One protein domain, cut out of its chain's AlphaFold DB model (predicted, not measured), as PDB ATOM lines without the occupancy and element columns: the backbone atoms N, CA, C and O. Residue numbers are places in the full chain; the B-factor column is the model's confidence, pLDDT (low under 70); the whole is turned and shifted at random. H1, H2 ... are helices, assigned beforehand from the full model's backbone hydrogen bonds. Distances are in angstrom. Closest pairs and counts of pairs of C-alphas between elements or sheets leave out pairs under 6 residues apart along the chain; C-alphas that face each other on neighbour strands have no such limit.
ATOM      1  N   LEU A  88     -43.077   6.662  -4.916       96.00
ATOM      2  CA  LEU A  88     -43.033   5.404  -4.176       96.00
ATOM      3  C   LEU A  88     -43.770   4.243  -4.872       96.00
ATOM      4  O   LEU A  88     -43.201   3.155  -4.904       96.00
ATOM      5  N   PRO A  89     -44.971   4.408  -5.472       96.81
ATOM      6  CA  PRO A  89     -45.628   3.306  -6.173       96.81
ATOM      7  C   PRO A  89     -44.771   2.714  -7.294       96.81
ATOM      8  O   PRO A  89     -44.754   1.501  -7.461       96.81
ATOM      9  N   LEU A  90     -44.026   3.549  -8.027       96.94
ATOM     10  CA  LEU A  90     -43.147   3.085  -9.101       96.94
ATOM     11  C   LEU A  90     -41.989   2.248  -8.542       96.94
ATOM     12  O   LEU A  90     -41.718   1.155  -9.038       96.94
ATOM     13  N   ALA A  91     -41.362   2.725  -7.465       97.19
ATOM     14  CA  ALA A  91     -40.304   1.998  -6.768       97.19
ATOM     15  C   ALA A  91     -40.803   0.656  -6.193       97.19
ATOM     16  O   ALA A  91     -40.148  -0.376  -6.343       97.19
ATOM     17  N   LEU A  92     -41.993   0.643  -5.579       97.62
ATOM     18  CA  LEU A  92     -42.613  -0.574  -5.049       97.62
ATOM     19  C   LEU A  92     -42.981  -1.563  -6.162       97.62
ATOM     20  O   LEU A  92     -42.765  -2.760  -5.999       97.62
ATOM     21  N   SER A  93     -43.477  -1.091  -7.311       97.94
ATOM     22  CA  SER A  93     -43.720  -1.946  -8.481       97.94
ATOM     23  C   SER A  93     -42.445  -2.640  -8.937       97.94
ATOM     24  O   SER A  93     -42.468  -3.846  -9.176       97.94
ATOM     25  N   ARG A  94     -41.316  -1.924  -8.960       97.44
ATOM     26  CA  ARG A  94     -40.030  -2.521  -9.322       97.44
ATOM     27  C   ARG A  94     -39.590  -3.607  -8.339       97.44
ATOM     28  O   ARG A  94     -39.146  -4.672  -8.755       97.44
ATOM     29  N   PHE A  95     -39.757  -3.375  -7.037       96.62
ATOM     30  CA  PHE A  95     -39.499  -4.394  -6.015       96.62
ATOM     31  C   PHE A  95     -40.419  -5.609  -6.143       96.62
ATOM     32  O   PHE A  95     -39.963  -6.740  -5.983       96.62
ATOM     33  N   HIS A  96     -41.698  -5.381  -6.439       97.44
ATOM     34  CA  HIS A  96     -42.672  -6.448  -6.638       97.44
ATOM     35  C   HIS A  96     -42.281  -7.338  -7.829       97.44
ATOM     36  O   HIS A  96     -42.247  -8.557  -7.681       97.44
ATOM     37  N   GLU A  97     -41.897  -6.744  -8.965       97.44
ATOM     38  CA  GLU A  97     -41.375  -7.473 -10.133       97.44
ATOM     39  C   GLU A  97     -40.113  -8.277  -9.801       97.44
ATOM     40  O   GLU A  97     -39.960  -9.416 -10.234       97.44
ATOM     41  N   ILE A  98     -39.184  -7.698  -9.039       97.19
ATOM     42  CA  ILE A  98     -37.938  -8.374  -8.658       97.19
ATOM     43  C   ILE A  98     -38.216  -9.568  -7.744       97.19
ATOM     44  O   ILE A  98     -37.610 -10.624  -7.927       97.19
ATOM     45  N   ALA A  99     -39.133  -9.422  -6.787       97.56
ATOM     46  CA  ALA A  99     -39.550 -10.519  -5.926       97.56
ATOM     47  C   ALA A  99     -40.221 -11.638  -6.740       97.56
ATOM     48  O   ALA A  99     -39.862 -12.799  -6.577       97.56
ATOM     49  N   GLU A 100     -41.106 -11.289  -7.678       96.81
ATOM     50  CA  GLU A 100     -41.748 -12.244  -8.591       96.81
ATOM     51  C   GLU A 100     -40.728 -12.981  -9.476       96.81
ATOM     52  O   GLU A 100     -40.741 -14.209  -9.555       96.81
ATOM     53  N   ASN A 101     -39.779 -12.253 -10.074       96.62
ATOM     54  CA  ASN A 101     -38.683 -12.841 -10.844       96.62
ATOM     55  C   ASN A 101     -37.814 -13.762  -9.982       96.62
ATOM     56  O   ASN A 101     -37.393 -14.824 -10.439       96.62
ATOM     57  N   GLY A 102     -37.544 -13.366  -8.737       96.44
ATOM     58  CA  GLY A 102     -36.819 -14.184  -7.775       96.44
ATOM     59  C   GLY A 102     -37.553 -15.477  -7.449       96.44
ATOM     60  O   GLY A 102     -36.927 -16.536  -7.473       96.44
ATOM     61  N   THR A 103     -38.864 -15.421  -7.199       96.88
ATOM     62  CA  THR A 103     -39.680 -16.625  -6.974       96.88
ATOM     63  C   THR A 103     -39.638 -17.532  -8.203       96.88
ATOM     64  O   THR A 103     -39.439 -18.739  -8.066       96.88
ATOM     65  N   GLY A 104     -39.722 -16.958  -9.406       96.00
ATOM     66  CA  GLY A 104     -39.551 -17.694 -10.659       96.00
ATOM     67  C   GLY A 104     -38.208 -18.422 -10.733       96.00
ATOM     68  O   GLY A 104     -38.175 -19.616 -11.018       96.00
ATOM     69  N   ILE A 105     -37.112 -17.741 -10.387       95.31
ATOM     70  CA  ILE A 105     -35.767 -18.335 -10.328       95.31
ATOM     71  C   ILE A 105     -35.699 -19.442  -9.268       95.31
ATOM     72  O   ILE A 105     -35.143 -20.501  -9.532       95.31
ATOM     73  N   ALA A 106     -36.294 -19.263  -8.087       94.12
ATOM     74  CA  ALA A 106     -36.309 -20.302  -7.053       94.12
ATOM     75  C   ALA A 106     -37.027 -21.591  -7.512       94.12
ATOM     76  O   ALA A 106     -36.692 -22.691  -7.064       94.12
ATOM     77  N   LEU A 107     -37.995 -21.461  -8.424       94.62
ATOM     78  CA  LEU A 107     -38.804 -22.561  -8.959       94.62
ATOM     79  C   LEU A 107     -38.318 -23.100 -10.316       94.62
ATOM     80  O   LEU A 107     -38.907 -24.062 -10.832       94.62
ATOM     81  N   GLU A 108     -37.244 -22.528 -10.866       93.50
ATOM     82  CA  GLU A 108     -36.655 -22.944 -12.138       93.50
ATOM     83  C   GLU A 108     -36.138 -24.387 -12.124       93.50
ATOM     84  O   GLU A 108     -36.021 -25.053 -11.089       93.50
ATOM     85  N   GLU A 109     -35.851 -24.916 -13.308       88.94
ATOM     86  CA  GLU A 109     -35.270 -26.246 -13.448       88.94
ATOM     87  C   GLU A 109     -33.884 -26.364 -12.801       88.94
ATOM     88  O   GLU A 109     -33.109 -25.415 -12.714       88.94
ATOM     89  N   GLU A 110     -33.552 -27.572 -12.341       86.06
ATOM     90  CA  GLU A 110     -32.250 -27.854 -11.728       86.06
ATOM     91  C   GLU A 110     -31.080 -27.572 -12.674       86.06
ATOM     92  O   GLU A 110     -30.052 -27.064 -12.241       86.06
ATOM     93  N   ILE A 111     -31.265 -27.834 -13.970       85.75
ATOM     94  CA  ILE A 111     -30.258 -27.564 -15.001       85.75
ATOM     95  C   ILE A 111     -29.909 -26.072 -15.031       85.75
ATOM     96  O   ILE A 111     -28.736 -25.728 -15.113       85.75
ATOM     97  N   PHE A 112     -30.911 -25.196 -14.917       89.62
ATOM     98  CA  PHE A 112     -30.700 -23.750 -14.903       89.62
ATOM     99  C   PHE A 112     -29.932 -23.305 -13.653       89.62
ATOM    100  O   PHE A 112     -28.987 -22.522 -13.749       89.62
ATOM    101  N   LEU A 113     -30.321 -23.817 -12.483       86.38
ATOM    102  CA  LEU A 113     -29.743 -23.404 -11.205       86.38
ATOM    103  C   LEU A 113     -28.340 -23.974 -10.944       86.38
ATOM    104  O   LEU A 113     -27.572 -23.344 -10.228       86.38
ATOM    105  N   ASN A 114     -27.993 -25.123 -11.528       86.81
ATOM    106  CA  ASN A 114     -26.669 -25.742 -11.378       86.81
ATOM    107  C   ASN A 114     -25.628 -25.223 -12.386       86.81
ATOM    108  O   ASN A 114     -24.486 -25.691 -12.383       86.81
ATOM    109  N   ASP A 115     -26.005 -24.286 -13.256       89.81
ATOM    110  CA  ASP A 115     -25.125 -23.686 -14.252       89.81
ATOM    111  C   ASP A 115     -24.703 -22.263 -13.830       89.81
ATOM    112  O   ASP A 115     -25.504 -21.326 -13.912       89.81
ATOM    113  N   PRO A 116     -23.441 -22.055 -13.396       90.38
ATOM    114  CA  PRO A 116     -22.973 -20.742 -12.959       90.38
ATOM    115  C   PRO A 116     -22.901 -19.695 -14.054       90.38
ATOM    116  O   PRO A 116     -22.819 -18.509 -13.726       90.38
ATOM    117  N   ASP A 117     -22.951 -20.090 -15.326       92.38
ATOM    118  CA  ASP A 117     -22.991 -19.132 -16.427       92.38
ATOM    119  C   ASP A 117     -24.324 -18.347 -16.390       92.38
ATOM    120  O   ASP A 117     -24.395 -17.197 -16.825       92.38
ATOM    121  N   ASN A 118     -25.356 -18.890 -15.727       93.62
ATOM    122  CA  ASN A 118     -26.616 -18.194 -15.455       93.62
ATOM    123  C   ASN A 118     -26.541 -17.202 -14.281       93.62
ATOM    124  O   ASN A 118     -27.498 -16.457 -14.049       93.62
ATOM    125  N   SER A 119     -25.431 -17.139 -13.533       92.81
ATOM    126  CA  SER A 119     -25.307 -16.248 -12.369       92.81
ATOM    127  C   SER A 119     -25.428 -14.766 -12.743       92.81
ATOM    128  O   SER A 119     -26.053 -13.997 -12.009       92.81
ATOM    129  N   ASP A 120     -24.913 -14.368 -13.909       94.00
ATOM    130  CA  ASP A 120     -25.044 -13.007 -14.436       94.00
ATOM    131  C   ASP A 120     -26.494 -12.694 -14.837       94.00
ATOM    132  O   ASP A 120     -27.006 -11.604 -14.555       94.00
ATOM    133  N   ILE A 121     -27.204 -13.677 -15.404       95.12
ATOM    134  CA  ILE A 121     -28.632 -13.561 -15.727       95.12
ATOM    135  C   ILE A 121     -29.435 -13.355 -14.439       95.12
ATOM    136  O   ILE A 121     -30.231 -12.421 -14.352       95.12
ATOM    137  N   VAL A 122     -29.195 -14.168 -13.408       95.50
ATOM    138  CA  VAL A 122     -29.870 -14.035 -12.107       95.50
ATOM    139  C   VAL A 122     -29.538 -12.702 -11.443       95.50
ATOM    140  O   VAL A 122     -30.438 -12.036 -10.931       95.50
ATOM    141  N   ARG A 123     -28.275 -12.263 -11.496       96.06
ATOM    142  CA  ARG A 123     -27.860 -10.971 -10.937       96.06
ATOM    143  C   ARG A 123     -28.608  -9.808 -11.579       96.06
ATOM    144  O   ARG A 123     -29.089  -8.959 -10.835       96.06
ATOM    145  N   SER A 124     -28.724  -9.801 -12.908       96.38
ATOM    146  CA  SER A 124     -29.406  -8.737 -13.660       96.38
ATOM    147  C   SER A 124     -30.921  -8.722 -13.423       96.38
ATOM    148  O   SER A 124     -31.511  -7.659 -13.243       96.38
ATOM    149  N   ARG A 125     -31.570  -9.895 -13.334       96.25
ATOM    150  CA  ARG A 125     -33.009  -9.998 -13.019       96.25
ATOM    151  C   ARG A 125     -33.343  -9.544 -11.602       96.25
ATOM    152  O   ARG A 125     -34.438  -9.043 -11.364       96.25
ATOM    153  N   LEU A 126     -32.406  -9.735 -10.677       96.88
ATOM    154  CA  LEU A 126     -32.547  -9.332  -9.285       96.88
ATOM    155  C   LEU A 126     -31.937  -7.960  -9.003       96.88
ATOM    156  O   LEU A 126     -31.767  -7.631  -7.838       96.88
ATOM    157  N   GLU A 127     -31.545  -7.178 -10.005       96.31
ATOM    158  CA  GLU A 127     -30.928  -5.869  -9.800       96.31
ATOM    159  C   GLU A 127     -31.978  -4.767  -9.615       96.31
ATOM    160  O   GLU A 127     -32.944  -4.659 -10.378       96.31
ATOM    161  N   ILE A 128     -31.763  -3.938  -8.591       95.38
ATOM    162  CA  ILE A 128     -32.514  -2.702  -8.372       95.38
ATOM    163  C   ILE A 128     -31.671  -1.547  -8.897       95.38
ATOM    164  O   ILE A 128     -30.488  -1.438  -8.574       95.38
ATOM    165  N   ASP A 129     -32.301  -0.670  -9.667       96.38
ATOM    166  CA  ASP A 129     -31.685   0.549 -10.161       96.38
ATOM    167  C   ASP A 129     -31.478   1.590  -9.044       96.38
ATOM    168  O   ASP A 129     -32.216   1.665  -8.059       96.38
ATOM    169  N   GLU A 130     -30.470   2.443  -9.212       96.19
ATOM    170  CA  GLU A 130     -30.120   3.466  -8.220       96.19
ATOM    171  C   GLU A 130     -31.261   4.467  -7.966       96.19
ATOM    172  O   GLU A 130     -31.413   4.948  -6.842       96.19
ATOM    173  N   ALA A 131     -32.110   4.739  -8.964       96.19
ATOM    174  CA  ALA A 131     -33.224   5.670  -8.806       96.19
ATOM    175  C   ALA A 131     -34.291   5.102  -7.857       96.19
ATOM    176  O   ALA A 131     -34.749   5.808  -6.955       96.19
ATOM    177  N   THR A 132     -34.625   3.815  -7.982       96.06
ATOM    178  CA  THR A 132     -35.516   3.103  -7.057       96.06
ATOM    179  C   THR A 132     -34.967   3.126  -5.628       96.06
ATOM    180  O   THR A 132     -35.710   3.404  -4.682       96.06
ATOM    181  N   VAL A 133     -33.660   2.890  -5.453       96.06
ATOM    182  CA  VAL A 133     -33.009   2.973  -4.132       96.06
ATOM    183  C   VAL A 133     -33.086   4.395  -3.569       96.06
ATOM    184  O   VAL A 133     -33.389   4.564  -2.386       96.06
ATOM    185  N   GLY A 134     -32.865   5.414  -4.405       96.69
ATOM    186  CA  GLY A 134     -32.969   6.822  -4.025       96.69
ATOM    187  C   GLY A 134     -34.354   7.187  -3.489       96.69
ATOM    188  O   GLY A 134     -34.460   7.726  -2.388       96.69
ATOM    189  N   VAL A 135     -35.417   6.802  -4.205       96.00
ATOM    190  CA  VAL A 135     -36.810   7.059  -3.789       96.00
ATOM    191  C   VAL A 135     -37.119   6.415  -2.437       96.00
ATOM    192  O   VAL A 135     -37.711   7.057  -1.568       96.00
ATOM    193  N   LEU A 136     -36.702   5.164  -2.223       94.88
ATOM    194  CA  LEU A 136     -36.930   4.477  -0.949       94.88
ATOM    195  C   LEU A 136     -36.143   5.109   0.195       94.88
ATOM    196  O   LEU A 136     -36.686   5.265   1.285       94.88
ATOM    197  N   LYS A 137     -34.890   5.504  -0.045       96.81
ATOM    198  CA  LYS A 137     -34.059   6.178   0.956       96.81
ATOM    199  C   LYS A 137     -34.693   7.492   1.410       96.81
ATOM    200  O   LYS A 137     -34.833   7.709   2.611       96.81
ATOM    201  N   GLU A 138     -35.128   8.332   0.474       96.12
ATOM    202  CA  GLU A 138     -35.822   9.582   0.806       96.12
ATOM    203  C   GLU A 138     -37.112   9.317   1.592       96.12
ATOM    204  O   GLU A 138     -37.382   9.977   2.599       96.12
ATOM    205  N   CYS A 139     -37.889   8.308   1.184       94.44
ATOM    206  CA  CYS A 139     -39.076   7.900   1.927       94.44
ATOM    207  C   CYS A 139     -38.719   7.463   3.359       94.44
ATOM    208  O   CYS A 139     -39.351   7.933   4.299       94.44
ATOM    209  N   ILE A 140     -37.698   6.629   3.561       95.88
ATOM    210  CA  ILE A 140     -37.234   6.169   4.886       95.88
ATOM    211  C   ILE A 140     -36.847   7.354   5.782       95.88
ATOM    212  O   ILE A 140     -37.250   7.402   6.951       95.88
ATOM    213  N   GLU A 141     -36.075   8.306   5.252       95.88
ATOM    214  CA  GLU A 141     -35.584   9.472   5.997       95.88
ATOM    215  C   GLU A 141     -36.727  10.392   6.442       95.88
ATOM    216  O   GLU A 141     -36.730  10.904   7.566       95.88
ATOM    217  N   LEU A 142     -37.725  10.583   5.577       94.38
ATOM    218  CA  LEU A 142     -38.782  11.566   5.794       94.38
ATOM    219  C   LEU A 142     -40.031  10.987   6.475       94.38
ATOM    220  O   LEU A 142     -40.754  11.750   7.128       94.38
ATOM    221  N   SER A 143     -40.268   9.677   6.382       93.75
ATOM    222  CA  SER A 143     -41.471   9.009   6.904       93.75
ATOM    223  C   SER A 143     -41.490   8.867   8.431       93.75
ATOM    224  O   SER A 143     -40.515   9.153   9.139       93.75
ATOM    225  N   ASP A 144     -42.647   8.447   8.939       93.50
ATOM    226  CA  ASP A 144     -42.859   8.003  10.313       93.50
ATOM    227  C   ASP A 144     -42.126   6.686  10.621       93.50
ATOM    228  O   ASP A 144     -41.568   6.024   9.743       93.50
ATOM    229  N   GLU A 145     -42.120   6.312  11.899       94.62
ATOM    230  CA  GLU A 145     -41.376   5.156  12.392       94.62
ATOM    231  C   GLU A 145     -41.858   3.830  11.791       94.62
ATOM    232  O   GLU A 145     -41.027   3.023  11.376       94.62
ATOM    233  N   VAL A 146     -43.173   3.618  11.679       95.38
ATOM    234  CA  VAL A 146     -43.739   2.352  11.190       95.38
ATOM    235  C   VAL A 146     -43.393   2.151   9.717       95.38
ATOM    236  O   VAL A 146     -42.865   1.106   9.335       95.38
ATOM    237  N   THR A 147     -43.608   3.177   8.888       95.25
ATOM    238  CA  THR A 147     -43.225   3.145   7.469       95.25
ATOM    239  C   THR A 147     -41.725   2.902   7.300       95.25
ATOM    240  O   THR A 147     -41.314   2.076   6.481       95.25
ATOM    241  N   ARG A 148     -40.893   3.584   8.100       95.88
ATOM    242  CA  ARG A 148     -39.435   3.430   8.059       95.88
ATOM    243  C   ARG A 148     -39.006   2.011   8.406       95.88
ATOM    244  O   ARG A 148     -38.155   1.460   7.704       95.88
ATOM    245  N   LYS A 149     -39.585   1.418   9.455       96.44
ATOM    246  CA  LYS A 149     -39.324   0.024   9.824       96.44
ATOM    247  C   LYS A 149     -39.686  -0.901   8.660       96.44
ATOM    248  O   LYS A 149     -38.841  -1.695   8.263       96.44
ATOM    249  N   TRP A 150     -40.864  -0.746   8.045       96.56
ATOM    250  CA  TRP A 150     -41.286  -1.615   6.934       96.56
ATOM    251  C   TRP A 150     -40.311  -1.549   5.760       96.56
ATOM    252  O   TRP A 150     -39.817  -2.580   5.307       96.56
ATOM    253  N   MET A 151     -39.987  -0.339   5.299       96.44
ATOM    254  CA  MET A 151     -39.073  -0.140   4.171       96.44
ATOM    255  C   MET A 151     -37.659  -0.653   4.470       96.44
ATOM    256  O   MET A 151     -37.038  -1.282   3.613       96.44
ATOM    257  N   THR A 152     -37.161  -0.445   5.692       96.62
ATOM    258  CA  THR A 152     -35.836  -0.935   6.107       96.62
ATOM    259  C   THR A 152     -35.801  -2.462   6.164       96.62
ATOM    260  O   THR A 152     -34.850  -3.068   5.669       96.62
ATOM    261  N   THR A 153     -36.847  -3.096   6.704       96.25
ATOM    262  CA  THR A 153     -36.966  -4.560   6.769       96.25
ATOM    263  C   THR A 153     -37.090  -5.179   5.378       96.25
ATOM    264  O   THR A 153     -36.459  -6.198   5.109       96.25
ATOM    265  N   ILE A 154     -37.842  -4.556   4.461       96.12
ATOM    266  CA  ILE A 154     -37.899  -4.986   3.053       96.12
ATOM    267  C   ILE A 154     -36.499  -4.956   2.441       96.12
ATOM    268  O   ILE A 154     -36.074  -5.937   1.833       96.12
ATOM    269  N   PHE A 155     -35.765  -3.855   2.628       95.31
ATOM    270  CA  PHE A 155     -34.442  -3.680   2.035       95.31
ATOM    271  C   PHE A 155     -33.425  -4.693   2.572       95.31
ATOM    272  O   PHE A 155     -32.717  -5.330   1.790       95.31
ATOM    273  N   SER A 156     -33.384  -4.894   3.892       95.62
ATOM    274  CA  SER A 156     -32.469  -5.851   4.521       95.62
ATOM    275  C   SER A 156     -32.781  -7.291   4.110       95.62
ATOM    276  O   SER A 156     -31.877  -8.023   3.697       95.62
ATOM    277  N   ARG A 157     -34.061  -7.689   4.123       95.12
ATOM    278  CA  ARG A 157     -34.491  -9.016   3.659       95.12
ATOM    279  C   ARG A 157     -34.160  -9.238   2.196       95.12
ATOM    280  O   ARG A 157     -33.625 -10.288   1.854       95.12
ATOM    281  N   TYR A 158     -34.420  -8.251   1.344       96.31
ATOM    282  CA  TYR A 158     -34.098  -8.339  -0.072       96.31
ATOM    283  C   TYR A 158     -32.597  -8.531  -0.317       96.31
ATOM    284  O   TYR A 158     -32.222  -9.397  -1.103       96.31
ATOM    285  N   GLN A 159     -31.722  -7.796   0.377       95.75
ATOM    286  CA  GLN A 159     -30.272  -7.969   0.228       95.75
ATOM    287  C   GLN A 159     -29.825  -9.392   0.583       95.75
ATOM    288  O   GLN A 159     -29.028  -9.995  -0.144       95.75
ATOM    289  N   VAL A 160     -30.372  -9.947   1.668       96.06
ATOM    290  CA  VAL A 160     -30.095 -11.323   2.099       96.06
ATOM    291  C   VAL A 160     -30.647 -12.333   1.091       96.06
ATOM    292  O   VAL A 160     -29.899 -13.200   0.640       96.06
ATOM    293  N   ALA A 161     -31.912 -12.202   0.689       95.44
ATOM    294  CA  ALA A 161     -32.564 -13.089  -0.274       95.44
ATOM    295  C   ALA A 161     -31.844 -13.079  -1.632       95.44
ATOM    296  O   ALA A 161     -31.566 -14.135  -2.202       95.44
ATOM    297  N   ARG A 162     -31.445 -11.898  -2.117       96.31
ATOM    298  CA  ARG A 162     -30.646 -11.739  -3.337       96.31
ATOM    299  C   ARG A 162     -29.293 -12.425  -3.217       96.31
ATOM    300  O   ARG A 162     -28.921 -13.180  -4.111       96.31
ATOM    301  N   SER A 163     -28.559 -12.173  -2.133       95.50
ATOM    302  CA  SER A 163     -27.246 -12.785  -1.899       95.50
ATOM    303  C   SER A 163     -27.343 -14.311  -1.860       95.50
ATOM    304  O   SER A 163     -26.583 -15.002  -2.538       95.50
ATOM    305  N   ARG A 164     -28.349 -14.844  -1.149       93.44
ATOM    306  CA  ARG A 164     -28.641 -16.281  -1.107       93.44
ATOM    307  C   ARG A 164     -28.952 -16.821  -2.498       93.44
ATOM    308  O   ARG A 164     -28.330 -17.793  -2.897       93.44
ATOM    309  N   THR A 165     -29.848 -16.182  -3.245       93.56
ATOM    310  CA  THR A 165     -30.263 -16.650  -4.578       93.56
ATOM    311  C   THR A 165     -29.091 -16.672  -5.561       93.56
ATOM    312  O   THR A 165     -28.854 -17.685  -6.212       93.56
ATOM    313  N   ILE A 166     -28.287 -15.603  -5.615       94.50
ATOM    314  CA  ILE A 166     -27.086 -15.551  -6.465       94.50
ATOM    315  C   ILE A 166     -26.064 -16.606  -6.026       94.50
ATOM    316  O   ILE A 166     -25.486 -17.294  -6.867       94.50
ATOM    317  N   GLY A 167     -25.847 -16.754  -4.717       92.44
ATOM    318  CA  GLY A 167     -24.907 -17.728  -4.169       92.44
ATOM    319  C   GLY A 167     -25.301 -19.179  -4.448       92.44
ATOM    320  O   GLY A 167     -24.423 -20.027  -4.542       92.44
ATOM    321  N   GLN A 168     -26.594 -19.469  -4.605       91.00
ATOM    322  CA  GLN A 168     -27.074 -20.806  -4.969       91.00
ATOM    323  C   GLN A 168     -26.746 -21.151  -6.419       91.00
ATOM    324  O   GLN A 168     -26.312 -22.261  -6.680       91.00
ATOM    325  N   VAL A 169     -26.882 -20.191  -7.336       91.31
ATOM    326  CA  VAL A 169     -26.573 -20.408  -8.760       91.31
ATOM    327  C   VAL A 169     -25.071 -20.377  -9.040       91.31
ATOM    328  O   VAL A 169     -24.576 -21.032  -9.949       91.31
ATOM    329  N   SER A 170     -24.311 -19.623  -8.244       90.69
ATOM    330  CA  SER A 170     -22.865 -19.473  -8.452       90.69
ATOM    331  C   SER A 170     -22.052 -20.689  -7.978       90.69
ATOM    332  O   SER A 170     -20.913 -20.859  -8.411       90.69
ATOM    333  N   ASP A 171     -22.599 -21.521  -7.087       89.19
ATOM    334  CA  ASP A 171     -21.892 -22.653  -6.479       89.19
ATOM    335  C   ASP A 171     -22.317 -23.996  -7.095       89.19
ATOM    336  O   ASP A 171     -23.354 -24.557  -6.746       89.19
ATOM    337  N   ARG A 172     -21.462 -24.561  -7.963       79.75
ATOM    338  CA  ARG A 172     -21.698 -25.861  -8.631       79.75
ATOM    339  C   ARG A 172     -21.796 -27.048  -7.674       79.75
ATOM    340  O   ARG A 172     -22.251 -28.114  -8.079       79.75
ATOM    341  N   HIS A 173     -21.292 -26.919  -6.449       82.25
ATOM    342  CA  HIS A 173     -21.208 -28.030  -5.502       82.25
ATOM    343  C   HIS A 173     -22.390 -28.079  -4.535       82.25
ATOM    344  O   HIS A 173     -22.492 -29.010  -3.729       82.25
ATOM    345  N   ARG A 174     -23.288 -27.095  -4.597       82.31
ATOM    346  CA  ARG A 174     -24.406 -26.991  -3.674       82.31
ATOM    347  C   ARG A 174     -25.568 -27.859  -4.143       82.31
ATOM    348  O   ARG A 174     -26.102 -27.681  -5.229       82.31
ATOM    349  N   LEU A 175     -25.972 -28.810  -3.304       80.50
ATOM    350  CA  LEU A 175     -27.115 -29.672  -3.602       80.50
ATOM    351  C   LEU A 175     -28.421 -28.883  -3.479       80.50
ATOM    352  O   LEU A 175     -28.785 -28.411  -2.398       80.50
ATOM    353  N   LEU A 176     -29.140 -28.780  -4.593       83.06
ATOM    354  CA  LEU A 176     -30.401 -28.057  -4.702       83.06
ATOM    355  C   LEU A 176     -31.588 -28.955  -4.343       83.06
ATOM    356  O   LEU A 176     -32.312 -29.451  -5.201       83.06
ATOM    357  N   ILE A 177     -31.788 -29.144  -3.040       87.69
ATOM    358  CA  ILE A 177     -32.952 -29.852  -2.495       87.69
ATOM    359  C   ILE A 177     -34.200 -28.956  -2.481       87.69
ATOM    360  O   ILE A 177     -34.105 -27.740  -2.295       87.69
ATOM    361  N   ASP A 178     -35.384 -29.559  -2.620       88.00
ATOM    362  CA  ASP A 178     -36.662 -28.832  -2.682       88.00
ATOM    363  C   ASP A 178     -36.908 -27.926  -1.467       88.00
ATOM    364  O   ASP A 178     -37.452 -26.834  -1.610       88.00
ATOM    365  N   SER A 179     -36.433 -28.313  -0.276       88.44
ATOM    366  CA  SER A 179     -36.564 -27.484   0.928       88.44
ATOM    367  C   SER A 179     -35.796 -26.162   0.827       88.44
ATOM    368  O   SER A 179     -36.276 -25.142   1.312       88.44
ATOM    369  N   VAL A 180     -34.627 -26.158   0.175       90.56
ATOM    370  CA  VAL A 180     -33.833 -24.938  -0.047       90.56
ATOM    371  C   VAL A 180     -34.546 -24.028  -1.041       90.56
ATOM    372  O   VAL A 180     -34.609 -22.822  -0.824       90.56
ATOM    373  N   ARG A 181     -35.133 -24.597  -2.100       90.38
ATOM    374  CA  ARG A 181     -35.940 -23.842  -3.073       90.38
ATOM    375  C   ARG A 181     -37.169 -23.223  -2.418       90.38
ATOM    376  O   ARG A 181     -37.449 -22.050  -2.637       90.38
ATOM    377  N   GLY A 182     -37.860 -23.999  -1.584       92.88
ATOM    378  CA  GLY A 182     -39.002 -23.532  -0.806       92.88
ATOM    379  C   GLY A 182     -38.635 -22.400   0.152       92.88
ATOM    380  O   GLY A 182     -39.360 -21.414   0.213       92.88
ATOM    381  N   ASP A 183     -37.491 -22.490   0.840       93.25
ATOM    382  CA  ASP A 183     -37.009 -21.420   1.723       93.25
ATOM    383  C   ASP A 183     -36.640 -20.140   0.930       93.25
ATOM    384  O   ASP A 183     -36.952 -19.037   1.375       93.25
ATOM    385  N   LEU A 184     -36.051 -20.256  -0.271       93.81
ATOM    386  CA  LEU A 184     -35.784 -19.100  -1.147       93.81
ATOM    387  C   LEU A 184     -37.076 -18.455  -1.662       93.81
ATOM    388  O   LEU A 184     -37.225 -17.236  -1.593       93.81
ATOM    389  N   ALA A 185     -38.009 -19.271  -2.163       95.62
ATOM    390  CA  ALA A 185     -39.314 -18.805  -2.620       95.62
ATOM    391  C   ALA A 185     -40.074 -18.119  -1.476       95.62
ATOM    392  O   ALA A 185     -40.649 -17.057  -1.675       95.62
ATOM    393  N   TYR A 186     -40.011 -18.670  -0.262       95.94
ATOM    394  CA  TYR A 186     -40.582 -18.047   0.925       95.94
ATOM    395  C   TYR A 186     -39.991 -16.666   1.214       95.94
ATOM    396  O   TYR A 186     -40.752 -15.713   1.367       95.94
ATOM    397  N   ASP A 187     -38.660 -16.530   1.248       95.50
ATOM    398  CA  ASP A 187     -38.013 -15.237   1.508       95.50
ATOM    399  C   ASP A 187     -38.481 -14.163   0.501       95.50
ATOM    400  O   ASP A 187     -38.751 -13.021   0.883       95.50
ATOM    401  N   LEU A 188     -38.626 -14.540  -0.773       97.06
ATOM    402  CA  LEU A 188     -39.061 -13.659  -1.862       97.06
ATOM    403  C   LEU A 188     -40.560 -13.332  -1.801       97.06
ATOM    404  O   LEU A 188     -40.934 -12.171  -1.957       97.06
ATOM    405  N   GLU A 189     -41.417 -14.306  -1.494       97.44
ATOM    406  CA  GLU A 189     -42.858 -14.087  -1.321       97.44
ATOM    407  C   GLU A 189     -43.177 -13.236  -0.086       97.44
ATOM    408  O   GLU A 189     -44.087 -12.409  -0.129       97.44
ATOM    409  N   VAL A 190     -42.396 -13.361   0.993       97.00
ATOM    410  CA  VAL A 190     -42.488 -12.462   2.154       97.00
ATOM    411  C   VAL A 190     -42.186 -11.026   1.736       97.00
ATOM    412  O   VAL A 190     -42.964 -10.122   2.039       97.00
ATOM    413  N   ILE A 191     -41.094 -10.802   0.995       97.44
ATOM    414  CA  ILE A 191     -40.758  -9.470   0.470       97.44
ATOM    415  C   ILE A 191     -41.891  -8.952  -0.420       97.44
ATOM    416  O   ILE A 191     -42.308  -7.804  -0.271       97.44
ATOM    417  N   ARG A 192     -42.429  -9.797  -1.308       97.62
ATOM    418  CA  ARG A 192     -43.530  -9.440  -2.209       97.62
ATOM    419  C   ARG A 192     -44.781  -9.010  -1.443       97.62
ATOM    420  O   ARG A 192     -45.364  -7.981  -1.777       97.62
ATOM    421  N   ALA A 193     -45.159  -9.745  -0.399       97.38
ATOM    422  CA  ALA A 193     -46.290  -9.421   0.468       97.38
ATOM    423  C   ALA A 193     -46.077  -8.106   1.238       97.38
ATOM    424  O   ALA A 193     -46.964  -7.252   1.266       97.38
ATOM    425  N   MET A 194     -44.882  -7.889   1.797       97.25
ATOM    426  CA  MET A 194     -44.536  -6.640   2.489       97.25
ATOM    427  C   MET A 194     -44.560  -5.430   1.544       97.25
ATOM    428  O   MET A 194     -45.053  -4.362   1.901       97.25
ATOM    429  N   VAL A 195     -44.061  -5.586   0.317       97.44
ATOM    430  CA  VAL A 195     -44.137  -4.552  -0.727       97.44
ATOM    431  C   VAL A 195     -45.592  -4.293  -1.114       97.44
ATOM    432  O   VAL A 195     -45.995  -3.135  -1.233       97.44
ATOM    433  N   ALA A 196     -46.395  -5.353  -1.254       96.88
ATOM    434  CA  ALA A 196     -47.810  -5.248  -1.584       96.88
ATOM    435  C   ALA A 196     -48.587  -4.439  -0.531       96.88
ATOM    436  O   ALA A 196     -49.364  -3.549  -0.879       96.88
ATOM    437  N   HIS A 197     -48.304  -4.692   0.749       95.62
ATOM    438  CA  HIS A 197     -48.858  -3.960   1.891       95.62
ATOM    439  C   HIS A 197     -48.594  -2.449   1.833       95.62
ATOM    440  O   HIS A 197     -49.449  -1.637   2.192       95.62
ATOM    441  N   LEU A 198     -47.426  -2.041   1.329       96.12
ATOM    442  CA  LEU A 198     -47.066  -0.627   1.223       96.12
ATOM    443  C   LEU A 198     -47.740   0.103   0.052       96.12
ATOM    444  O   LEU A 198     -47.719   1.337   0.041       96.12
ATOM    445  N   PHE A 199     -48.377  -0.586  -0.905       95.31
ATOM    446  CA  PHE A 199     -49.088   0.104  -1.991       95.31
ATOM    447  C   PHE A 199     -50.276   0.920  -1.493       95.31
ATOM    448  O   PHE A 199     -50.515   2.007  -2.020       95.31
ATOM    449  N   ASP A 200     -50.999   0.440  -0.484       91.12
ATOM    450  CA  ASP A 200     -52.127   1.181   0.085       91.12
ATOM    451  C   ASP A 200     -51.647   2.479   0.731       91.12
ATOM    452  O   ASP A 200     -52.229   3.544   0.514       91.12
ATOM    453  N   TYR A 201     -50.524   2.413   1.449       91.38
ATOM    454  CA  TYR A 201     -49.858   3.601   1.966       91.38
ATOM    455  C   TYR A 201     -49.419   4.533   0.836       91.38
ATOM    456  O   TYR A 201     -49.710   5.725   0.896       91.38
ATOM    457  N   ALA A 202     -48.752   4.013  -0.195       92.12
ATOM    458  CA  ALA A 202     -48.214   4.811  -1.293       92.12
ATOM    459  C   ALA A 202     -49.312   5.521  -2.107       92.12
ATOM    460  O   ALA A 202     -49.111   6.648  -2.555       92.12
ATOM    461  N   ARG A 203     -50.485   4.891  -2.262       88.88
ATOM    462  CA  ARG A 203     -51.647   5.455  -2.971       88.88
ATOM    463  C   ARG A 203     -52.418   6.486  -2.154       88.88
ATOM    464  O   ARG A 203     -53.052   7.363  -2.740       88.88
ATOM    465  N   ASP A 204     -52.392   6.394  -0.827       84.06
ATOM    466  CA  ASP A 204     -53.130   7.325   0.022       84.06
ATOM    467  C   ASP A 204     -52.385   8.660   0.167       84.06
ATOM    468  O   ASP A 204     -51.576   8.875   1.069       84.06
ATOM    469  N   ILE A 205     -52.656   9.579  -0.757       65.25
ATOM    470  CA  ILE A 205     -52.037  10.911  -0.798       65.25
ATOM    471  C   ILE A 205     -52.570  11.825   0.331       65.25
ATOM    472  O   ILE A 205     -51.956  12.855   0.608       65.25
ATOM    473  N   GLY A 206     -53.671  11.473   1.015       58.41
ATOM    474  CA  GLY A 206     -54.421  12.432   1.838       58.41
ATOM    475  C   GLY A 206     -54.773  12.036   3.274       58.41
ATOM    476  O   GLY A 206     -54.880  12.937   4.103       58.41
ATOM    477  N   ASN A 207     -54.960  10.750   3.596       62.69
ATOM    478  CA  ASN A 207     -55.652  10.366   4.837       62.69
ATOM    479  C   ASN A 207     -54.853   9.473   5.797       62.69
ATOM    480  O   ASN A 207     -55.037   9.591   7.011       62.69
ATOM    481  N   ARG A 208     -53.960   8.607   5.312       69.38
ATOM    482  CA  ARG A 208     -53.132   7.738   6.163       69.38
ATOM    483  C   ARG A 208     -51.703   8.245   6.281       69.38
ATOM    484  O   ARG A 208     -50.959   8.335   5.306       69.38
ATOM    485  N   ILE A 209     -51.327   8.532   7.526       73.81
ATOM    486  CA  ILE A 209     -49.970   8.939   7.905       73.81
ATOM    487  C   ILE A 209     -49.018   7.732   7.886       73.81
ATOM    488  O   ILE A 209     -47.857   7.911   7.541       73.81
ATOM    489  N   SER A 210     -49.529   6.522   8.158       88.81
ATOM    490  CA  SER A 210     -48.742   5.288   8.298       88.81
ATOM    491  C   SER A 210     -49.495   4.063   7.746       88.81
ATOM    492  O   SER A 210     -50.734   4.047   7.785       88.81
ATOM    493  N   PRO A 211     -48.792   3.030   7.242       92.69
ATOM    494  CA  PRO A 211     -49.367   1.712   6.984       92.69
ATOM    495  C   PRO A 211     -49.731   1.007   8.302       92.69
ATOM    496  O   PRO A 211     -49.306   1.417   9.379       92.69
ATOM    497  N   SER A 212     -50.503  -0.079   8.212       93.12
ATOM    498  CA  SER A 212     -50.745  -0.957   9.365       93.12
ATOM    499  C   SER A 212     -49.436  -1.618   9.823       93.12
ATOM    500  O   SER A 212     -48.577  -1.952   9.003       93.12
ATOM    501  N   GLU A 213     -49.277  -1.815  11.132       94.44
ATOM    502  CA  GLU A 213     -48.147  -2.553  11.720       94.44
ATOM    503  C   GLU A 213     -48.231  -4.065  11.471       94.44
ATOM    504  O   GLU A 213     -47.241  -4.771  11.646       94.44
ATOM    505  N   GLN A 214     -49.396  -4.545  11.034       95.69
ATOM    506  CA  GLN A 214     -49.661  -5.944  10.719       95.69
ATOM    507  C   GLN A 214     -49.951  -6.125   9.229       95.69
ATOM    508  O   GLN A 214     -50.683  -5.316   8.641       95.69
ATOM    509  N   ILE A 215     -49.410  -7.199   8.649       95.31
ATOM    510  CA  ILE A 215     -49.743  -7.663   7.298       95.31
ATOM    511  C   ILE A 215     -50.675  -8.865   7.356       95.31
ATOM    512  O   ILE A 215     -50.583  -9.700   8.255       95.31
ATOM    513  N   ASP A 216     -51.541  -8.983   6.356       95.81
ATOM    514  CA  ASP A 216     -52.312 -10.203   6.158       95.81
ATOM    515  C   ASP A 216     -51.379 -11.330   5.696       95.81
ATOM    516  O   ASP A 216     -50.884 -11.329   4.566       95.81
ATOM    517  N   LEU A 217     -51.140 -12.302   6.576       95.62
ATOM    518  CA  LEU A 217     -50.279 -13.448   6.300       95.62
ATOM    519  C   LEU A 217     -50.781 -14.289   5.117       95.62
ATOM    520  O   LEU A 217     -49.971 -14.917   4.436       95.62
ATOM    521  N   GLU A 218     -52.080 -14.271   4.804       95.50
ATOM    522  CA  GLU A 218     -52.628 -15.004   3.656       95.50
ATOM    523  C   GLU A 218     -52.134 -14.469   2.304       95.50
ATOM    524  O   GLU A 218     -52.211 -15.163   1.285       95.50
ATOM    525  N   THR A 219     -51.558 -13.266   2.289       95.25
ATOM    526  CA  THR A 219     -50.905 -12.701   1.102       95.25
ATOM    527  C   THR A 219     -49.536 -13.324   0.814       95.25
ATOM    528  O   THR A 219     -49.077 -13.260  -0.329       95.25
ATOM    529  N   ILE A 220     -48.911 -13.982   1.800       96.69
ATOM    530  CA  ILE A 220     -47.633 -14.693   1.655       96.69
ATOM    531  C   ILE A 220     -47.911 -16.072   1.051       96.69
ATOM    532  O   ILE A 220     -48.089 -17.067   1.757       96.69
ATOM    533  N   ARG A 221     -48.002 -16.119  -0.275       96.50
ATOM    534  CA  ARG A 221     -48.212 -17.341  -1.060       96.50
ATOM    535  C   ARG A 221     -47.766 -17.126  -2.497       96.50
ATOM    536  O   ARG A 221     -47.917 -16.023  -3.022       96.50
ATOM    537  N   ILE A 222     -47.319 -18.191  -3.155       95.69
ATOM    538  CA  ILE A 222     -46.999 -18.124  -4.583       95.69
ATOM    539  C   ILE A 222     -48.307 -17.907  -5.351       95.69
ATOM    540  O   ILE A 222     -49.349 -18.482  -5.022       95.69
ATOM    541  N   SER A 223     -48.277 -17.047  -6.370       94.31
ATOM    542  CA  SER A 223     -49.462 -16.804  -7.193       94.31
ATOM    543  C   SER A 223     -49.918 -18.082  -7.901       94.31
ATOM    544  O   SER A 223     -49.121 -18.788  -8.518       94.31
ATOM    545  N   ILE A 224     -51.230 -18.317  -7.925       94.31
ATOM    546  CA  ILE A 224     -51.839 -19.384  -8.734       94.31
ATOM    547  C   ILE A 224     -51.632 -19.172 -10.242       94.31
ATOM    548  O   ILE A 224     -51.781 -20.102 -11.023       94.31
ATOM    549  N   SER A 225     -51.298 -17.945 -10.655       93.62
ATOM    550  CA  SER A 225     -50.961 -17.609 -12.042       93.62
ATOM    551  C   SER A 225     -49.495 -17.869 -12.386       93.62
ATOM    552  O   SER A 225     -49.083 -17.576 -13.508       93.62
ATOM    553  N   HIS A 226     -48.686 -18.354 -11.439       93.81
ATOM    554  CA  HIS A 226     -47.269 -18.603 -11.673       93.81
ATOM    555  C   HIS A 226     -47.088 -19.688 -12.757       93.81
ATOM    556  O   HIS A 226     -47.786 -20.701 -12.709       93.81
ATOM    557  N   PRO A 227     -46.138 -19.551 -13.706       93.06
ATOM    558  CA  PRO A 227     -45.961 -20.516 -14.802       93.06
ATOM    559  C   PRO A 227     -45.738 -21.961 -14.338       93.06
ATOM    560  O   PRO A 227     -46.174 -22.908 -14.984       93.06
ATOM    561  N   SER A 228     -45.084 -22.134 -13.188       91.50
ATOM    562  CA  SER A 228     -44.832 -23.440 -12.564       91.50
ATOM    563  C   SER A 228     -46.002 -23.975 -11.726       91.50
ATOM    564  O   SER A 228     -45.798 -24.927 -10.968       91.50
ATOM    565  N   TYR A 229     -47.193 -23.370 -11.791       93.44
ATOM    566  CA  TYR A 229     -48.361 -23.811 -11.025       93.44
ATOM    567  C   TYR A 229     -48.632 -25.309 -11.234       93.44
ATOM    568  O   TYR A 229     -48.476 -25.839 -12.332       93.44
ATOM    569  N   ALA A 230     -49.001 -26.000 -10.154       90.12
ATOM    570  CA  ALA A 230     -49.203 -27.453 -10.092       90.12
ATOM    571  C   ALA A 230     -47.962 -28.338 -10.351       90.12
ATOM    572  O   ALA A 230     -48.064 -29.561 -10.258       90.12
ATOM    573  N   SER A 231     -46.777 -27.770 -10.605       92.75
ATOM    574  CA  SER A 231     -45.537 -28.559 -10.598       92.75
ATOM    575  C   SER A 231     -45.214 -29.074  -9.188       92.75
ATOM    576  O   SER A 231     -45.550 -28.436  -8.189       92.75
ATOM    577  N   ALA A 232     -44.505 -30.204  -9.084       91.31
ATOM    578  CA  ALA A 232     -44.082 -30.750  -7.788       91.31
ATOM    579  C   ALA A 232     -43.261 -29.735  -6.965       91.31
ATOM    580  O   ALA A 232     -43.445 -29.619  -5.755       91.31
ATOM    581  N   ARG A 233     -42.424 -28.936  -7.645       91.38
ATOM    582  CA  ARG A 233     -41.624 -27.863  -7.036       91.38
ATOM    583  C   ARG A 233     -42.495 -26.752  -6.460       91.38
ATOM    584  O   ARG A 233     -42.266 -26.332  -5.333       91.38
ATOM    585  N   TYR A 234     -43.512 -26.316  -7.206       94.56
ATOM    586  CA  TYR A 234     -44.486 -25.337  -6.723       94.56
ATOM    587  C   TYR A 234     -45.204 -25.848  -5.473       94.56
ATOM    588  O   TYR A 234     -45.286 -25.129  -4.486       94.56
ATOM    589  N   VAL A 235     -45.694 -27.092  -5.494       95.19
ATOM    590  CA  VAL A 235     -46.427 -27.675  -4.358       95.19
ATOM    591  C   VAL A 235     -45.528 -27.777  -3.126       95.19
ATOM    592  O   VAL A 235     -45.946 -27.401  -2.033       95.19
ATOM    593  N   SER A 236     -44.280 -28.224  -3.302       93.44
ATOM    594  CA  SER A 236     -43.300 -28.295  -2.215       93.44
ATOM    595  C   SER A 236     -42.976 -26.910  -1.641       93.44
ATOM    596  O   SER A 236     -43.039 -26.710  -0.428       93.44
ATOM    597  N   ALA A 237     -42.718 -25.923  -2.504       94.62
ATOM    598  CA  ALA A 237     -42.439 -24.555  -2.082       94.62
ATOM    599  C   ALA A 237     -43.641 -23.901  -1.383       94.62
ATOM    600  O   ALA A 237     -43.472 -23.277  -0.341       94.62
ATOM    601  N   GLN A 238     -44.856 -24.093  -1.901       96.44
ATOM    602  CA  GLN A 238     -46.086 -23.586  -1.292       96.44
ATOM    603  C   GLN A 238     -46.329 -24.213   0.088       96.44
ATOM    604  O   GLN A 238     -46.601 -23.491   1.045       96.44
ATOM    605  N   SER A 239     -46.146 -25.531   0.226       95.56
ATOM    606  CA  SER A 239     -46.236 -26.209   1.525       95.56
ATOM    607  C   SER A 239     -45.202 -25.674   2.519       95.56
ATOM    608  O   SER A 239     -45.509 -25.504   3.699       95.56
ATOM    609  N   ARG A 240     -43.985 -25.372   2.051       93.69
ATOM    610  CA  ARG A 240     -42.931 -24.786   2.882       93.69
ATOM    611  C   ARG A 240     -43.261 -23.358   3.314       93.69
ATOM    612  O   ARG A 240     -43.008 -22.997   4.461       93.69
ATOM    613  N   ILE A 241     -43.848 -22.561   2.422       94.25
ATOM    614  CA  ILE A 241     -44.334 -21.214   2.737       94.25
ATOM    615  C   ILE A 241     -45.401 -21.280   3.825       94.25
ATOM    616  O   ILE A 241     -45.311 -20.536   4.796       94.25
ATOM    617  N   GLU A 242     -46.367 -22.190   3.711       95.19
ATOM    618  CA  GLU A 242     -47.426 -22.370   4.709       95.19
ATOM    619  C   GLU A 242     -46.868 -22.759   6.087       95.19
ATOM    620  O   GLU A 242     -47.284 -22.189   7.097       95.19
ATOM    621  N   GLU A 243     -45.879 -23.659   6.131       94.50
ATOM    622  CA  GLU A 243     -45.174 -24.048   7.360       94.50
ATOM    623  C   GLU A 243     -44.457 -22.851   8.006       94.50
ATOM    624  O   GLU A 243     -44.633 -22.574   9.193       94.50
ATOM    625  N   ARG A 244     -43.657 -22.112   7.226       92.75
ATOM    626  CA  ARG A 244     -42.876 -20.965   7.721       92.75
ATOM    627  C   ARG A 244     -43.761 -19.788   8.114       92.75
ATOM    628  O   ARG A 244     -43.465 -19.101   9.088       92.75
ATOM    629  N   ARG A 245     -44.868 -19.584   7.402       93.44
ATOM    630  CA  ARG A 245     -45.855 -18.541   7.683       93.44
ATOM    631  C   ARG A 245     -46.456 -18.683   9.077       93.44
ATOM    632  O   ARG A 245     -46.673 -17.670   9.733       93.44
ATOM    633  N   ALA A 246     -46.664 -19.908   9.559       91.38
ATOM    634  CA  ALA A 246     -47.155 -20.142  10.917       91.38
ATOM    635  C   ALA A 246     -46.209 -19.590  12.005       91.38
ATOM    636  O   ALA A 246     -46.663 -19.255  13.097       91.38
ATOM    637  N   ALA A 247     -44.912 -19.445  11.707       90.75
ATOM    638  CA  ALA A 247     -43.932 -18.871  12.628       90.75
ATOM    639  C   ALA A 247     -43.965 -17.331  12.688       90.75
ATOM    640  O   ALA A 247     -43.407 -16.755  13.616       90.75
ATOM    641  N   LEU A 248     -44.635 -16.657  11.742       92.00
ATOM    642  CA  LEU A 248     -44.747 -15.190  11.700       92.00
ATOM    643  C   LEU A 248     -45.805 -14.625  12.665       92.00
ATOM    644  O   LEU A 248     -46.048 -13.415  12.678       92.00
ATOM    645  N   GLY A 249     -46.436 -15.484  13.470       92.62
ATOM    646  CA  GLY A 249     -47.357 -15.088  14.530       92.62
ATOM    647  C   GLY A 249     -48.581 -14.341  14.002       92.62
ATOM    648  O   GLY A 249     -49.353 -14.875  13.212       92.62
ATOM    649  N   ASP A 250     -48.765 -13.108  14.465       94.31
ATOM    650  CA  ASP A 250     -49.885 -12.225  14.119       94.31
ATOM    651  C   ASP A 250     -49.632 -11.361  12.872       94.31
ATOM    652  O   ASP A 250     -50.438 -10.489  12.550       94.31
ATOM    653  N   GLY A 251     -48.503 -11.559  12.184       93.94
ATOM    654  CA  GLY A 251     -48.108 -10.716  11.059       93.94
ATOM    655  C   GLY A 251     -47.626  -9.323  11.466       93.94
ATOM    656  O   GLY A 251     -47.527  -8.455  10.597       93.94
ATOM    657  N   SER A 252     -47.294  -9.102  12.742       95.44
ATOM    658  CA  SER A 252     -46.621  -7.885  13.201       95.44
ATOM    659  C   SER A 252     -45.245  -7.731  12.561       95.44
ATOM    660  O   SER A 252     -44.482  -8.693  12.450       95.44
ATOM    661  N   ILE A 253     -44.904  -6.495  12.195       94.38
ATOM    662  CA  ILE A 253     -43.615  -6.109  11.615       94.38
ATOM    663  C   ILE A 253     -42.396  -6.636  12.385       94.38
ATOM    664  O   ILE A 253     -41.382  -6.976  11.771       94.38
ATOM    665  N   GLU A 254     -42.489  -6.746  13.711       93.94
ATOM    666  CA  GLU A 254     -41.367  -7.191  14.542       93.94
ATOM    667  C   GLU A 254     -41.000  -8.657  14.264       93.94
ATOM    668  O   GLU A 254     -39.818  -9.001  14.277       93.94
ATOM    669  N   ASN A 255     -41.970  -9.485  13.856       93.19
ATOM    670  CA  ASN A 255     -41.744 -10.882  13.461       93.19
ATOM    671  C   ASN A 255     -41.035 -11.006  12.098       93.19
ATOM    672  O   ASN A 255     -40.579 -12.086  11.722       93.19
ATOM    673  N   PHE A 256     -40.945  -9.909  11.338       90.88
ATOM    674  CA  PHE A 256     -40.234  -9.855  10.059       90.88
ATOM    675  C   PHE A 256     -38.837  -9.266  10.184       90.88
ATOM    676  O   PHE A 256     -38.045  -9.429   9.250       90.88
ATOM    677  N   SER A 257     -38.522  -8.593  11.294       84.69
ATOM    678  CA  SER A 257     -37.163  -8.134  11.558       84.69
ATOM    679  C   SER A 257     -36.210  -9.336  11.541       84.69
ATOM    680  O   SER A 257     -36.584 -10.449  11.911       84.69
TER     681      SER A 257
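AT A GLANCE: This is residues 88 to 257 of the 260 residues of an uncharacterized protein of Shimia abyssi (UniProt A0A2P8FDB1). Three long helices, H1, H5 and H6, form a bundle, with H6 antiparallel to the other two. H3 and H4 cover the side of H1 and H5 away from H7, while H7 crosses the first part of H6 steeply. The 170 printed residues hold eight named helices, H1 to H8 in chain order, and no named strand: all helix. The whole is compact, with a radius of gyration of the C-alphas of 16.1 A and spans of 49 by 34 by 26 A.

HOW THE PARTS SIT: H1, residues 88 to 106, touches H6, residues 178 to 203, opposite ways at a shallow tilt of 13 degrees; closest C-alphas are Thr 103 and Ala 185, 4.9 A. H2, residues 110 to 113, is near H5, residues 145 to 170. H3, residues 116 to 125, touches H5 (Pro 116 and Ser 170, closest C-alphas, 4.7 A). H4, residues 130 to 142, touches H1 at a steep tilt of 58 degrees (Ala 91 and Thr 132, closest C-alphas, 4.9 A) and forms a hairpin with H5. H5, the hub, forms another hairpin with H6 (Ile 154 and Ile 191, closest C-alphas, 5.9 A). H7, residues 232 to 248, touches H6 at a steep tilt of 61 degrees (Gly 182 and Ala 237, closest C-alphas, 3.8 A). H8, residues 253 to 256, only just touches H5, with 3 pairs of C-alphas within 8 A. Every O i to N i+4 pair is within hydrogen-bond range in H1, H4 and H5; H3 has 4 of 6, H6 19 of 22, H7 11 of 13, and H2 and H8 are too short.

IN THESE COORDINATES: H1 begins at C-alpha 88 (-43.033, 5.404, -4.176) and is 26.7 A long; H5 is 37.2 A and H6 37.4 A. H7, 24.9 A, ends at C-alpha 248 (-44.747, -15.190, 11.700).

THE WHOLE: The C-alphas farthest apart, of His 173 and Gly 206, are 52.9 A apart. The printed part has no cut; the link H6 to H7 is long. Residues 205 to 208 have pLDDT under 70.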